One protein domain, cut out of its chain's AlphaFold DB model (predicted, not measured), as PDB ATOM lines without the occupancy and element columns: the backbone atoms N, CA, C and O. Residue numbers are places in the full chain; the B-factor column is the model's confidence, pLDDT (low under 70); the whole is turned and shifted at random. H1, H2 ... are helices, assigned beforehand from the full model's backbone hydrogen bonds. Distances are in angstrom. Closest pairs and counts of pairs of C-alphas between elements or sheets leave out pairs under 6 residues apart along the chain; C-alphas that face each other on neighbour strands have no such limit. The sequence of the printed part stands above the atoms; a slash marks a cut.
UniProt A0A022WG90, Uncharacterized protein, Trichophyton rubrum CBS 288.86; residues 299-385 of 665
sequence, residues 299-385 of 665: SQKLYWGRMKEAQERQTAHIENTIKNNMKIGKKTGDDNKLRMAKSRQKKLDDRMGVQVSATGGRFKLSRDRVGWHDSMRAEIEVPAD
ATOM      1  N   SER A 299       2.337  90.384 -20.095       83.06
ATOM      2  CA  SER A 299       2.663  91.740 -20.534       83.06
ATOM      3  C   SER A 299       1.630  92.282 -21.532       83.06
ATOM      4  O   SER A 299       1.150  93.412 -21.382       83.06
ATOM      5  N   GLN A 300       1.202  91.456 -22.493       81.38
ATOM      6  CA  GLN A 300       0.154  91.789 -23.453       81.38
ATOM      7  C   GLN A 300      -1.171  92.025 -22.739       81.38
ATOM      8  O   GLN A 300      -1.845  93.019 -23.008       81.38
ATOM      9  N   LYS A 301      -1.545  91.165 -21.792       80.69
ATOM     10  CA  LYS A 301      -2.765  91.325 -20.996       80.69
ATOM     11  C   LYS A 301      -2.766  92.637 -20.219       80.69
ATOM     12  O   LYS A 301      -3.751  93.370 -20.287       80.69
ATOM     13  N   LEU A 302      -1.673  92.967 -19.530       81.94
ATOM     14  CA  LEU A 302      -1.528  94.233 -18.805       81.94
ATOM     15  C   LEU A 302      -1.620  95.433 -19.754       81.94
ATOM     16  O   LEU A 302      -2.308  96.414 -19.459       81.94
ATOM     17  N   TYR A 303      -0.965  95.352 -20.912       80.69
ATOM     18  CA  TYR A 303      -1.004  96.393 -21.934       80.69
ATOM     19  C   TYR A 303      -2.423  96.612 -22.480       80.69
ATOM     20  O   TYR A 303      -2.947  97.731 -22.425       80.69
ATOM     21  N   TRP A 304      -3.079  95.550 -22.953       79.62
ATOM     22  CA  TRP A 304      -4.434  95.614 -23.496       79.62
ATOM     23  C   TRP A 304      -5.460  95.984 -22.424       79.62
ATOM     24  O   TRP A 304      -6.366  96.768 -22.703       79.62
ATOM     25  N   GLY A 305      -5.292  95.495 -21.193       83.31
ATOM     26  CA  GLY A 305      -6.127  95.832 -20.041       83.31
ATOM     27  C   GLY A 305      -6.097  97.327 -19.729       83.31
ATOM     28  O   GLY A 305      -7.149  97.961 -19.664       83.31
ATOM     29  N   ARG A 306      -4.900  97.928 -19.657       83.56
ATOM     30  CA  ARG A 306      -4.736  99.384 -19.478       83.56
ATOM     31  C   ARG A 306      -5.353 100.180 -20.628       83.56
ATOM     32  O   ARG A 306      -5.970 101.219 -20.395       83.56
ATOM     33  N   MET A 307      -5.202  99.710 -21.867       78.75
ATOM     34  CA  MET A 307      -5.781 100.374 -23.039       78.75
ATOM     35  C   MET A 307      -7.310 100.306 -23.046       78.75
ATOM     36  O   MET A 307      -7.962 101.316 -23.329       78.75
ATOM     37  N   LYS A 308      -7.884  99.154 -22.684       81.50
ATOM     38  CA  LYS A 308      -9.330  98.973 -22.541       81.50
ATOM     39  C   LYS A 308      -9.886  99.858 -21.430       81.50
ATOM     40  O   LYS A 308     -10.826 100.604 -21.679       81.50
ATOM     41  N   GLU A 309      -9.255  99.879 -20.259       84.06
ATOM     42  CA  GLU A 309      -9.680 100.732 -19.146       84.06
ATOM     43  C   GLU A 309      -9.601 102.228 -19.509       84.06
ATOM     44  O   GLU A 309     -10.519 103.006 -19.236       84.06
ATOM     45  N   ALA A 310      -8.533 102.659 -20.190       83.31
ATOM     46  CA  ALA A 310      -8.415 104.030 -20.683       83.31
ATOM     47  C   ALA A 310      -9.510 104.373 -21.708       83.31
ATOM     48  O   ALA A 310     -10.058 105.480 -21.676       83.31
ATOM     49  N   GLN A 311      -9.852 103.436 -22.597       81.62
ATOM     50  CA  GLN A 311     -10.952 103.592 -23.543       81.62
ATOM     51  C   GLN A 311     -12.301 103.684 -22.821       81.62
ATOM     52  O   GLN A 311     -13.069 104.593 -23.129       81.62
ATOM     53  N   GLU A 312     -12.571 102.819 -21.843       83.12
ATOM     54  CA  GLU A 312     -13.800 102.814 -21.037       83.12
ATOM     55  C   GLU A 312     -13.972 104.111 -20.234       83.12
ATOM     56  O   GLU A 312     -15.053 104.700 -20.186       83.12
ATOM     57  N   ARG A 313     -12.886 104.653 -19.669       85.94
ATOM     58  CA  ARG A 313     -12.912 105.975 -19.019       85.94
ATOM     59  C   ARG A 313     -13.256 107.089 -20.015       85.94
ATOM     60  O   ARG A 313     -14.011 108.008 -19.686       85.94
ATOM     61  N   GLN A 314     -12.733 107.022 -21.243       82.62
ATOM     62  CA  GLN A 314     -13.044 107.994 -22.298       82.62
ATOM     63  C   GLN A 314     -14.487 107.870 -22.804       82.62
ATOM     64  O   GLN A 314     -15.145 108.903 -22.974       82.62
ATOM     65  N   THR A 315     -14.994 106.652 -23.028       82.50
ATOM     66  CA  THR A 315     -16.394 106.422 -23.427       82.50
ATOM     67  C   THR A 315     -17.333 106.944 -22.348       82.50
ATOM     68  O   THR A 315     -18.190 107.773 -22.655       82.50
ATOM     69  N   ALA A 316     -17.097 106.601 -21.077       85.31
ATOM     70  CA  ALA A 316     -17.896 107.071 -19.947       85.31
ATOM     71  C   ALA A 316     -17.916 108.608 -19.841       85.31
ATOM     72  O   ALA A 316     -18.971 109.218 -19.631       85.31
ATOM     73  N   HIS A 317     -16.775 109.279 -20.042       86.50
ATOM     74  CA  HIS A 317     -16.717 110.744 -20.047       86.50
ATOM     75  C   HIS A 317     -17.501 111.367 -21.219       86.50
ATOM     76  O   HIS A 317     -18.224 112.360 -21.045       86.50
ATOM     77  N   ILE A 318     -17.384 110.791 -22.420       83.75
ATOM     78  CA  ILE A 318     -18.117 111.241 -23.609       83.75
ATOM     79  C   ILE A 318     -19.621 111.038 -23.412       83.75
ATOM     80  O   ILE A 318     -20.378 111.980 -23.651       83.75
ATOM     81  N   GLU A 319     -20.050 109.880 -22.912       86.44
ATOM     82  CA  GLU A 319     -21.447 109.579 -22.591       86.44
ATOM     83  C   GLU A 319     -22.025 110.548 -21.565       86.44
ATOM     84  O   GLU A 319     -23.106 111.101 -21.776       86.44
ATOM     85  N   ASN A 320     -21.296 110.815 -20.479       87.81
ATOM     86  CA  ASN A 320     -21.716 111.788 -19.472       87.81
ATOM     87  C   ASN A 320     -21.850 113.188 -20.080       87.81
ATOM     88  O   ASN A 320     -22.820 113.900 -19.805       87.81
ATOM     89  N   THR A 321     -20.943 113.566 -20.984       85.94
ATOM     90  CA  THR A 321     -21.055 114.847 -21.688       85.94
ATOM     91  C   THR A 321     -22.227 114.878 -22.672       85.94
ATOM     92  O   THR A 321     -22.895 115.904 -22.786       85.94
ATOM     93  N   ILE A 322     -22.514 113.777 -23.374       84.88
ATOM     94  CA  ILE A 322     -23.681 113.644 -24.260       84.88
ATOM     95  C   ILE A 322     -24.967 113.774 -23.440       84.88
ATOM     96  O   ILE A 322     -25.828 114.581 -23.792       84.88
ATOM     97  N   LYS A 323     -25.075 113.053 -22.315       87.44
ATOM     98  CA  LYS A 323     -26.215 113.119 -21.385       87.44
ATOM     99  C   LYS A 323     -26.422 114.545 -20.870       87.44
ATOM    100  O   LYS A 323     -27.546 115.044 -20.906       87.44
ATOM    101  N   ASN A 324     -25.354 115.228 -20.455       86.06
ATOM    102  CA  ASN A 324     -25.426 116.607 -19.968       86.06
ATOM    103  C   ASN A 324     -25.808 117.600 -21.074       86.06
ATOM    104  O   ASN A 324     -26.711 118.410 -20.876       86.06
ATOM    105  N   ASN A 325     -25.201 117.504 -22.259       84.62
ATOM    106  CA  ASN A 325     -25.522 118.380 -23.389       84.62
ATOM    107  C   ASN A 325     -26.945 118.153 -23.920       84.62
ATOM    108  O   ASN A 325     -27.607 119.122 -24.283       84.62
ATOM    109  N   MET A 326     -27.446 116.913 -23.919       81.56
ATOM    110  CA  MET A 326     -28.843 116.620 -24.252       81.56
ATOM    111  C   MET A 326     -29.812 117.173 -23.203       81.56
ATOM    112  O   MET A 326     -30.834 117.745 -23.573       81.56
ATOM    113  N   LYS A 327     -29.504 117.033 -21.905       84.88
ATOM    114  CA  LYS A 327     -30.327 117.594 -20.819       84.88
ATOM    115  C   LYS A 327     -30.394 119.120 -20.892       84.88
ATOM    116  O   LYS A 327     -31.482 119.674 -20.787       84.88
ATOM    117  N   ILE A 328     -29.251 119.785 -21.076       79.81
ATOM    118  CA  ILE A 328     -29.175 121.248 -21.189       79.81
ATOM    119  C   ILE A 328     -29.884 121.702 -22.466       79.81
ATOM    120  O   ILE A 328     -30.801 122.506 -22.377       79.81
ATOM    121  N   GLY A 329     -29.562 121.112 -23.622       78.38
ATOM    122  CA  GLY A 329     -30.168 121.473 -24.906       78.38
ATOM    123  C   GLY A 329     -31.693 121.325 -24.936       78.38
ATOM    124  O   GLY A 329     -32.371 122.195 -25.468       78.38
ATOM    125  N   LYS A 330     -32.254 120.286 -24.294       80.94
ATOM    126  CA  LYS A 330     -33.715 120.125 -24.153       80.94
ATOM    127  C   LYS A 330     -34.354 121.139 -23.195       80.94
ATOM    128  O   LYS A 330     -35.511 121.485 -23.393       80.94
ATOM    129  N   LYS A 331     -33.636 121.588 -22.159       81.25
ATOM    130  CA  LYS A 331     -34.140 122.568 -21.179       81.25
ATOM    131  C   LYS A 331     -34.075 124.009 -21.689       81.25
ATOM    132  O   LYS A 331     -34.973 124.781 -21.381       81.25
ATOM    133  N   THR A 332     -33.022 124.380 -22.420       76.75
ATOM    134  CA  THR A 332     -32.794 125.759 -22.891       76.75
ATOM    135  C   THR A 332     -33.147 125.987 -24.362       76.75
ATOM    136  O   THR A 332     -33.095 127.127 -24.804       76.75
ATOM    137  N   GLY A 333     -33.484 124.942 -25.128       76.75
ATOM    138  CA  GLY A 333     -33.786 125.053 -26.563       76.75
ATOM    139  C   GLY A 333     -32.568 125.382 -27.440       76.75
ATOM    140  O   GLY A 333     -32.724 125.881 -28.547       76.75
ATOM    141  N   ASP A 334     -31.350 125.140 -26.942       80.50
ATOM    142  CA  ASP A 334     -30.106 125.485 -27.640       80.50
ATOM    143  C   ASP A 334     -29.692 124.376 -28.627       80.50
ATOM    144  O   ASP A 334     -29.095 123.351 -28.258       80.50
ATOM    145  N   ASP A 335     -29.987 124.601 -29.908       78.00
ATOM    146  CA  ASP A 335     -29.686 123.685 -31.013       78.00
ATOM    147  C   ASP A 335     -28.190 123.382 -31.164       78.00
ATOM    148  O   ASP A 335     -27.811 122.288 -31.603       78.00
ATOM    149  N   ASN A 336     -27.300 124.285 -30.737       80.81
ATOM    150  CA  ASN A 336     -25.862 124.030 -30.796       80.81
ATOM    151  C   ASN A 336     -25.442 122.925 -29.824       80.81
ATOM    152  O   ASN A 336     -24.598 122.092 -30.168       80.81
ATOM    153  N   LYS A 337     -26.042 122.864 -28.630       78.88
ATOM    154  CA  LYS A 337     -25.764 121.814 -27.633       78.88
ATOM    155  C   LYS A 337     -26.326 120.461 -28.065       78.88
ATOM    156  O   LYS A 337     -25.646 119.446 -27.894       78.88
ATOM    157  N   LEU A 338     -27.495 120.445 -28.709       75.25
ATOM    158  CA  LEU A 338     -28.073 119.239 -29.316       75.25
ATOM    159  C   LEU A 338     -27.221 118.727 -30.490       75.25
ATOM    160  O   LEU A 338     -26.941 117.529 -30.576       75.25
ATOM    161  N   ARG A 339     -26.722 119.623 -31.349       79.88
ATOM    162  CA  ARG A 339     -25.796 119.284 -32.442       79.88
ATOM    163  C   ARG A 339     -24.454 118.760 -31.924       79.88
ATOM    164  O   ARG A 339     -23.935 117.781 -32.458       79.88
ATOM    165  N   MET A 340     -23.917 119.352 -30.853       78.62
ATOM    166  CA  MET A 340     -22.708 118.862 -30.176       78.62
ATOM    167  C   MET A 340     -22.897 117.461 -29.585       78.62
ATOM    168  O   MET A 340     -21.990 116.636 -29.692       78.62
ATOM    169  N   ALA A 341     -24.057 117.170 -28.990       79.88
ATOM    170  CA  ALA A 341     -24.378 115.835 -28.486       79.88
ATOM    171  C   ALA A 341     -24.436 114.802 -29.625       79.88
ATOM    172  O   ALA A 341     -23.746 113.789 -29.540       79.88
ATOM    173  N   LYS A 342     -25.141 115.100 -30.729       82.00
ATOM    174  CA  LYS A 342     -25.198 114.230 -31.923       82.00
ATOM    175  C   LYS A 342     -23.819 113.992 -32.554       82.00
ATOM    176  O   LYS A 342     -23.502 112.877 -32.951       82.00
ATOM    177  N   SER A 343     -22.968 115.019 -32.614       81.50
ATOM    178  CA  SER A 343     -21.598 114.888 -33.135       81.50
ATOM    179  C   SER A 343     -20.713 114.001 -32.255       81.50
ATOM    180  O   SER A 343     -19.927 113.209 -32.777       81.50
ATOM    181  N   ARG A 344     -20.838 114.112 -30.927       79.75
ATOM    182  CA  ARG A 344     -20.110 113.257 -29.980       79.75
ATOM    183  C   ARG A 344     -20.644 111.827 -29.960       79.75
ATOM    184  O   ARG A 344     -19.835 110.921 -29.833       79.75
ATOM    185  N   GLN A 345     -21.948 111.638 -30.149       80.69
ATOM    186  CA  GLN A 345     -22.564 110.323 -30.313       80.69
ATOM    187  C   GLN A 345     -21.991 109.612 -31.542       80.69
ATOM    188  O   GLN A 345     -21.390 108.560 -31.403       80.69
ATOM    189  N   LYS A 346     -21.948 110.288 -32.696       79.69
ATOM    190  CA  LYS A 346     -21.274 109.759 -33.893       79.69
ATOM    191  C   LYS A 346     -19.784 109.438 -33.675       79.69
ATOM    192  O   LYS A 346     -19.236 108.535 -34.290       79.69
ATOM    193  N   LYS A 347     -19.087 110.191 -32.814       77.62
ATOM    194  CA  LYS A 347     -17.686 109.896 -32.455       77.62
ATOM    195  C   LYS A 347     -17.568 108.630 -31.595       77.62
ATOM    196  O   LYS A 347     -16.585 107.915 -31.756       77.62
ATOM    197  N   LEU A 348     -18.518 108.405 -30.688       76.25
ATOM    198  CA  LEU A 348     -18.593 107.205 -29.856       76.25
ATOM    199  C   LEU A 348     -18.858 105.968 -30.726       76.25
ATOM    200  O   LEU A 348     -18.144 104.982 -30.594       76.25
ATOM    201  N   ASP A 349     -19.797 106.092 -31.665       70.12
ATOM    202  CA  ASP A 349     -20.242 104.993 -32.526       70.12
ATOM    203  C   ASP A 349     -19.189 104.630 -33.598       70.12
ATOM    204  O   ASP A 349     -18.878 103.459 -33.789       70.12
ATOM    205  N   ASP A 350     -18.564 105.623 -34.251       68.94
ATOM    206  CA  ASP A 350     -17.699 105.368 -35.419       68.94
ATOM    207  C   ASP A 350     -16.187 105.351 -35.108       68.94
ATOM    208  O   ASP A 350     -15.390 104.917 -35.940       68.94
ATOM    209  N   ARG A 351     -15.727 105.920 -33.978       67.38
ATOM    210  CA  ARG A 351     -14.287 106.213 -33.757       67.38
ATOM    211  C   ARG A 351     -13.695 105.648 -32.473       67.38
ATOM    212  O   ARG A 351     -12.559 106.004 -32.149       67.38
ATOM    213  N   MET A 352     -14.397 104.795 -31.746       66.88
ATOM    214  CA  MET A 352     -13.832 104.120 -30.573       66.88
ATOM    215  C   MET A 352     -13.190 102.790 -30.993       66.88
ATOM    216  O   MET A 352     -13.669 102.151 -31.920       66.88
ATOM    217  N   GLY A 353     -12.049 102.430 -30.395       67.69
ATOM    218  CA  GLY A 353     -11.261 101.240 -30.751       67.69
ATOM    219  C   GLY A 353      -9.758 101.510 -30.895       67.69
ATOM    220  O   GLY A 353      -9.279 102.613 -30.602       67.69
ATOM    221  N   VAL A 354      -9.024 100.505 -31.377       66.94
ATOM    222  CA  VAL A 354      -7.557 100.490 -31.508       66.94
ATOM    223  C   VAL A 354      -7.056 101.673 -32.352       66.94
ATOM    224  O   VAL A 354      -7.493 101.892 -33.482       66.94
ATOM    225  N   GLN A 355      -6.129 102.462 -31.797       68.06
ATOM    226  CA  GLN A 355      -5.569 103.653 -32.462       68.06
ATOM    227  C   GLN A 355      -4.212 103.397 -33.130       68.06
ATOM    228  O   GLN A 355      -3.832 104.129 -34.050       68.06
ATOM    229  N   VAL A 356      -3.502 102.360 -32.680       63.59
ATOM    230  CA  VAL A 356      -2.142 102.009 -33.099       63.59
ATOM    231  C   VAL A 356      -2.172 100.628 -33.761       63.59
ATOM    232  O   VAL A 356      -2.767  99.705 -33.218       63.59
ATOM    233  N   SER A 357      -1.592 100.490 -34.952       63.84
ATOM    234  CA  SER A 357      -1.488  99.217 -35.675       63.84
ATOM    235  C   SER A 357      -0.490  98.274 -34.999       63.84
ATOM    236  O   SER A 357       0.378  98.724 -34.255       63.84
ATOM    237  N   ALA A 358      -0.541  96.978 -35.328       62.69
ATOM    238  CA  ALA A 358       0.414  95.972 -34.833       62.69
ATOM    239  C   ALA A 358       1.894  96.328 -35.109       62.69
ATOM    240  O   ALA A 358       2.792  95.889 -34.409       62.69
ATOM    241  N   THR A 359       2.144  97.170 -36.112       62.03
ATOM    242  CA  THR A 359       3.465  97.690 -36.503       62.03
ATOM    243  C   THR A 359       3.859  99.009 -35.815       62.03
ATOM    244  O   THR A 359       4.835  99.638 -36.213       62.03
ATOM    245  N   GLY A 360       3.087  99.485 -34.829       62.78
ATOM    246  CA  GLY A 360       3.360 100.719 -34.074       62.78
ATOM    247  C   GLY A 360       2.947 102.028 -34.767       62.78
ATOM    248  O   GLY A 360       3.114 103.110 -34.207       62.78
ATOM    249  N   GLY A 361       2.388 101.968 -35.981       70.56
ATOM    250  CA  GLY A 361       1.878 103.133 -36.715       70.56
ATOM    251  C   GLY A 361       0.424 103.484 -36.371       70.56
ATOM    252  O   GLY A 361      -0.226 102.802 -35.595       70.56
ATOM    253  N   ARG A 362      -0.151 104.533 -36.978       69.44
ATOM    254  CA  ARG A 362      -1.605 104.794 -36.864       69.44
ATOM    255  C   ARG A 362      -2.415 103.687 -37.551       69.44
ATOM    256  O   ARG A 362      -2.112 103.360 -38.701       69.44
ATOM    257  N   PHE A 363      -3.465 103.200 -36.884       65.19
ATOM    258  CA  PHE A 363      -4.388 102.193 -37.420       65.19
ATOM    259  C   PHE A 363      -5.091 102.700 -38.691       65.19
ATOM    260  O   PHE A 363      -5.682 103.788 -38.695       65.19
ATOM    261  N   LYS A 364      -5.027 101.919 -39.775       66.75
ATOM    262  CA  LYS A 364      -5.706 102.191 -41.051       66.75
ATOM    263  C   LYS A 364      -6.551 100.989 -41.466       66.75
ATOM    264  O   LYS A 364      -6.013  99.921 -41.733       66.75
ATOM    265  N   LEU A 365      -7.858 101.215 -41.632       61.31
ATOM    266  CA  LEU A 365      -8.850 100.181 -41.953       61.31
ATOM    267  C   LEU A 365      -8.481  99.333 -43.185       61.31
ATOM    268  O   LEU A 365      -8.612  98.120 -43.140       61.31
ATOM    269  N   SER A 366      -7.973  99.952 -44.256       64.31
ATOM    270  CA  SER A 366      -7.634  99.264 -45.513       64.31
ATOM    271  C   SER A 366      -6.330  98.461 -45.482       64.31
ATOM    272  O   SER A 366      -6.102  97.653 -46.377       64.31
ATOM    273  N   ARG A 367      -5.450  98.723 -44.507       68.12
ATOM    274  CA  ARG A 367      -4.136  98.072 -44.389       68.12
ATOM    275  C   ARG A 367      -4.128  97.013 -43.294       68.12
ATOM    276  O   ARG A 367      -3.518  95.968 -43.470       68.12
ATOM    277  N   ASP A 368      -4.784  97.309 -42.176       62.59
ATOM    278  CA  ASP A 368      -4.642  96.548 -40.934       62.59
ATOM    279  C   ASP A 368      -5.836  95.597 -40.684       62.59
ATOM    280  O   ASP A 368      -5.819  94.841 -39.718       62.59
ATOM    281  N   ARG A 369      -6.872  95.611 -41.544       63.22
ATOM    282  CA  ARG A 369      -8.038  94.715 -41.451       63.22
ATOM    283  C   ARG A 369      -8.362  94.104 -42.817       63.22
ATOM    284  O   ARG A 369      -8.570  94.819 -43.793       63.22
ATOM    285  N   VAL A 370      -8.419  92.777 -42.878       60.72
ATOM    286  CA  VAL A 370      -8.815  92.020 -44.077       60.72
ATOM    287  C   VAL A 370     -10.302  91.653 -43.950       60.72
ATOM    288  O   VAL A 370     -10.739  91.239 -42.877       60.72
ATOM    289  N   GLY A 371     -11.092  91.826 -45.016       66.44
ATOM    290  CA  GLY A 371     -12.531  91.506 -45.047       66.44
ATOM    291  C   GLY A 371     -13.477  92.713 -44.920       66.44
ATOM    292  O   GLY A 371     -13.038  93.861 -44.881       66.44
ATOM    293  N   TRP A 372     -14.786  92.446 -44.893       56.47
ATOM    294  CA  TRP A 372     -15.845  93.451 -44.723       56.47
ATOM    295  C   TRP A 372     -16.131  93.670 -43.234       56.47
ATOM    296  O   TRP A 372     -16.355  92.700 -42.516       56.47
ATOM    297  N   HIS A 373     -16.128  94.926 -42.775       58.72
ATOM    298  CA  HIS A 373     -16.324  95.279 -41.363       58.72
ATOM    299  C   HIS A 373     -17.232  96.509 -41.225       58.72
ATOM    300  O   HIS A 373     -17.021  97.497 -41.927       58.72
ATOM    301  N   ASP A 374     -18.189  96.464 -40.292       57.84
ATOM    302  CA  ASP A 374     -19.177  97.536 -40.055       57.84
ATOM    303  C   ASP A 374     -18.625  98.726 -39.244       57.84
ATOM    304  O   ASP A 374     -19.209  99.808 -39.237       57.84
ATOM    305  N   SER A 375     -17.474  98.556 -38.579       57.50
ATOM    306  CA  SER A 375     -16.820  99.582 -37.759       57.50
ATOM    307  C   SER A 375     -15.473 100.035 -38.343       57.50
ATOM    308  O   SER A 375     -14.682  99.236 -38.853       57.50
ATOM    309  N   MET A 376     -15.158 101.334 -38.226       57.59
ATOM    310  CA  MET A 376     -13.889 101.906 -38.720       57.59
ATOM    311  C   MET A 376     -12.654 101.503 -37.888       57.59
ATOM    312  O   MET A 376     -11.528 101.776 -38.316       57.59
ATOM    313  N   ARG A 377     -12.828 100.898 -36.705       63.97
ATOM    314  CA  ARG A 377     -11.741 100.501 -35.791       63.97
ATOM    315  C   ARG A 377     -11.983  99.111 -35.212       63.97
ATOM    316  O   ARG A 377     -13.125  98.734 -34.972       63.97
ATOM    317  N   ALA A 378     -10.897  98.373 -34.985       62.25
ATOM    318  CA  ALA A 378     -10.947  97.120 -34.239       62.25
ATOM    319  C   ALA A 378     -11.255  97.401 -32.759       62.25
ATOM    320  O   ALA A 378     -10.772  98.396 -32.205       62.25
ATOM    321  N   GLU A 379     -12.058  96.546 -32.131       67.69
ATOM    322  CA  GLU A 379     -12.264  96.590 -30.686       67.69
ATOM    323  C   GLU A 379     -10.985  96.168 -29.958       67.69
ATOM    324  O   GLU A 379     -10.164  95.420 -30.490       67.69
ATOM    325  N   ILE A 380     -10.783  96.704 -28.753       68.94
ATOM    326  CA  ILE A 380      -9.678  96.276 -27.899       68.94
ATOM    327  C   ILE A 380     -10.103  94.978 -27.220       68.94
ATOM    328  O   ILE A 380     -10.783  94.989 -26.192       68.94
ATOM    329  N   GLU A 381      -9.705  93.864 -27.817       66.69
ATOM    330  CA  GLU A 381      -9.859  92.543 -27.224       66.69
ATOM    331  C   GLU A 381      -8.711  92.317 -26.242       66.69
ATOM    332  O   GLU A 381      -7.562  92.105 -26.623       66.69
ATOM    333  N   VAL A 382      -9.016  92.413 -24.948       72.69
ATOM    334  CA  VAL A 382      -8.098  91.929 -23.915       72.69
ATOM    335  C   VAL A 382      -8.119  90.408 -24.004       72.69
ATOM    336  O   VAL A 382      -9.218  89.851 -23.906       72.69
ATOM    337  N   PRO A 383      -6.962  89.738 -24.165       68.62
ATOM    338  CA  PRO A 383      -6.901  88.286 -24.111       68.62
ATOM    339  C   PRO A 383      -7.607  87.801 -22.844       68.62
ATOM    340  O   PRO A 383      -7.198  88.140 -21.730       68.62
ATOM    341  N   ALA A 384      -8.718  87.086 -23.009       63.09
ATOM    342  CA  ALA A 384      -9.457  86.558 -21.876       63.09
ATOM    343  C   ALA A 384      -8.629  85.446 -21.223       63.09
ATOM    344  O   ALA A 384      -8.012  84.628 -21.912       63.09
ATOM    345  N   ASP A 385      -8.619  85.399 -19.891       60.75
ATOM    346  CA  ASP A 385      -8.170  84.187 -19.221       60.75
ATOM    347  C   ASP A 385      -9.137  83.063 -19.587       60.75
ATOM    348  O   ASP A 385     -10.359  83.254 -19.597       60.75
TER     349      ASP A 385
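AT A GLANCE: This is residues 299 to 385 of the 665 residues of an uncharacterized protein of Trichophyton rubrum CBS 288.86 (UniProt A0A022WG90). This is a lopsided helical hairpin: the long helix H1 runs out, and the shorter H2 folds back side by side with it along residues 315 to 330 of H1. Beyond H2 come winding loops, 352 to 364 and 369 to 385, with the four-residue helix H3 between them. The printed part has 87 residues, with three named helices in the order H1, H2, H3, and no named strand; its class is all helix. It is loose, with a radius of gyration of the C-alphas of 16.2 A, and elongated, spanning 48 by 28 by 21 A.

IN THESE COORDINATES: H1 covers residues 299 to 332, from C-alpha 299 at (2.663, 91.740, -20.534) to C-alpha 332 at (-32.794, 125.759, -22.891), 49.2 A. H2 covers residues 335 to 351 and measures 23.5 A. H3 covers residues 365 to 368, 5.7 A, and ends at C-alpha 368, (-4.642, 96.548, -40.934).

HOW THE PARTS SIT: H1 and H2 form a helical hairpin with a tight link of 2 residues. They touch, and their closest C-alphas, those of Ile 322 and Ala 341, are 4.8 A apart. They run opposite ways at a shallow tilt of 20 degrees. H3 is apart from H1 and from H2. In H1 and H2 every O i to N i+4 pair is within hydrogen-bond range; H3 is too short for such a pair, and its one O i to N i+3 pair is not within range.

THE WHOLE: The two C-alphas farthest apart, those of Ser 299 and Gly 333, are 49.7 A apart, while those of Ser 299 and Asp 385 are 13.3 A apart. The printed part has no cut. The link from H2 to H3 is long, with 13 residues. The mean pLDDT of the printed part is 74.5; residues 350 to 360, 362 to 381 and 383 to 385 are under 70.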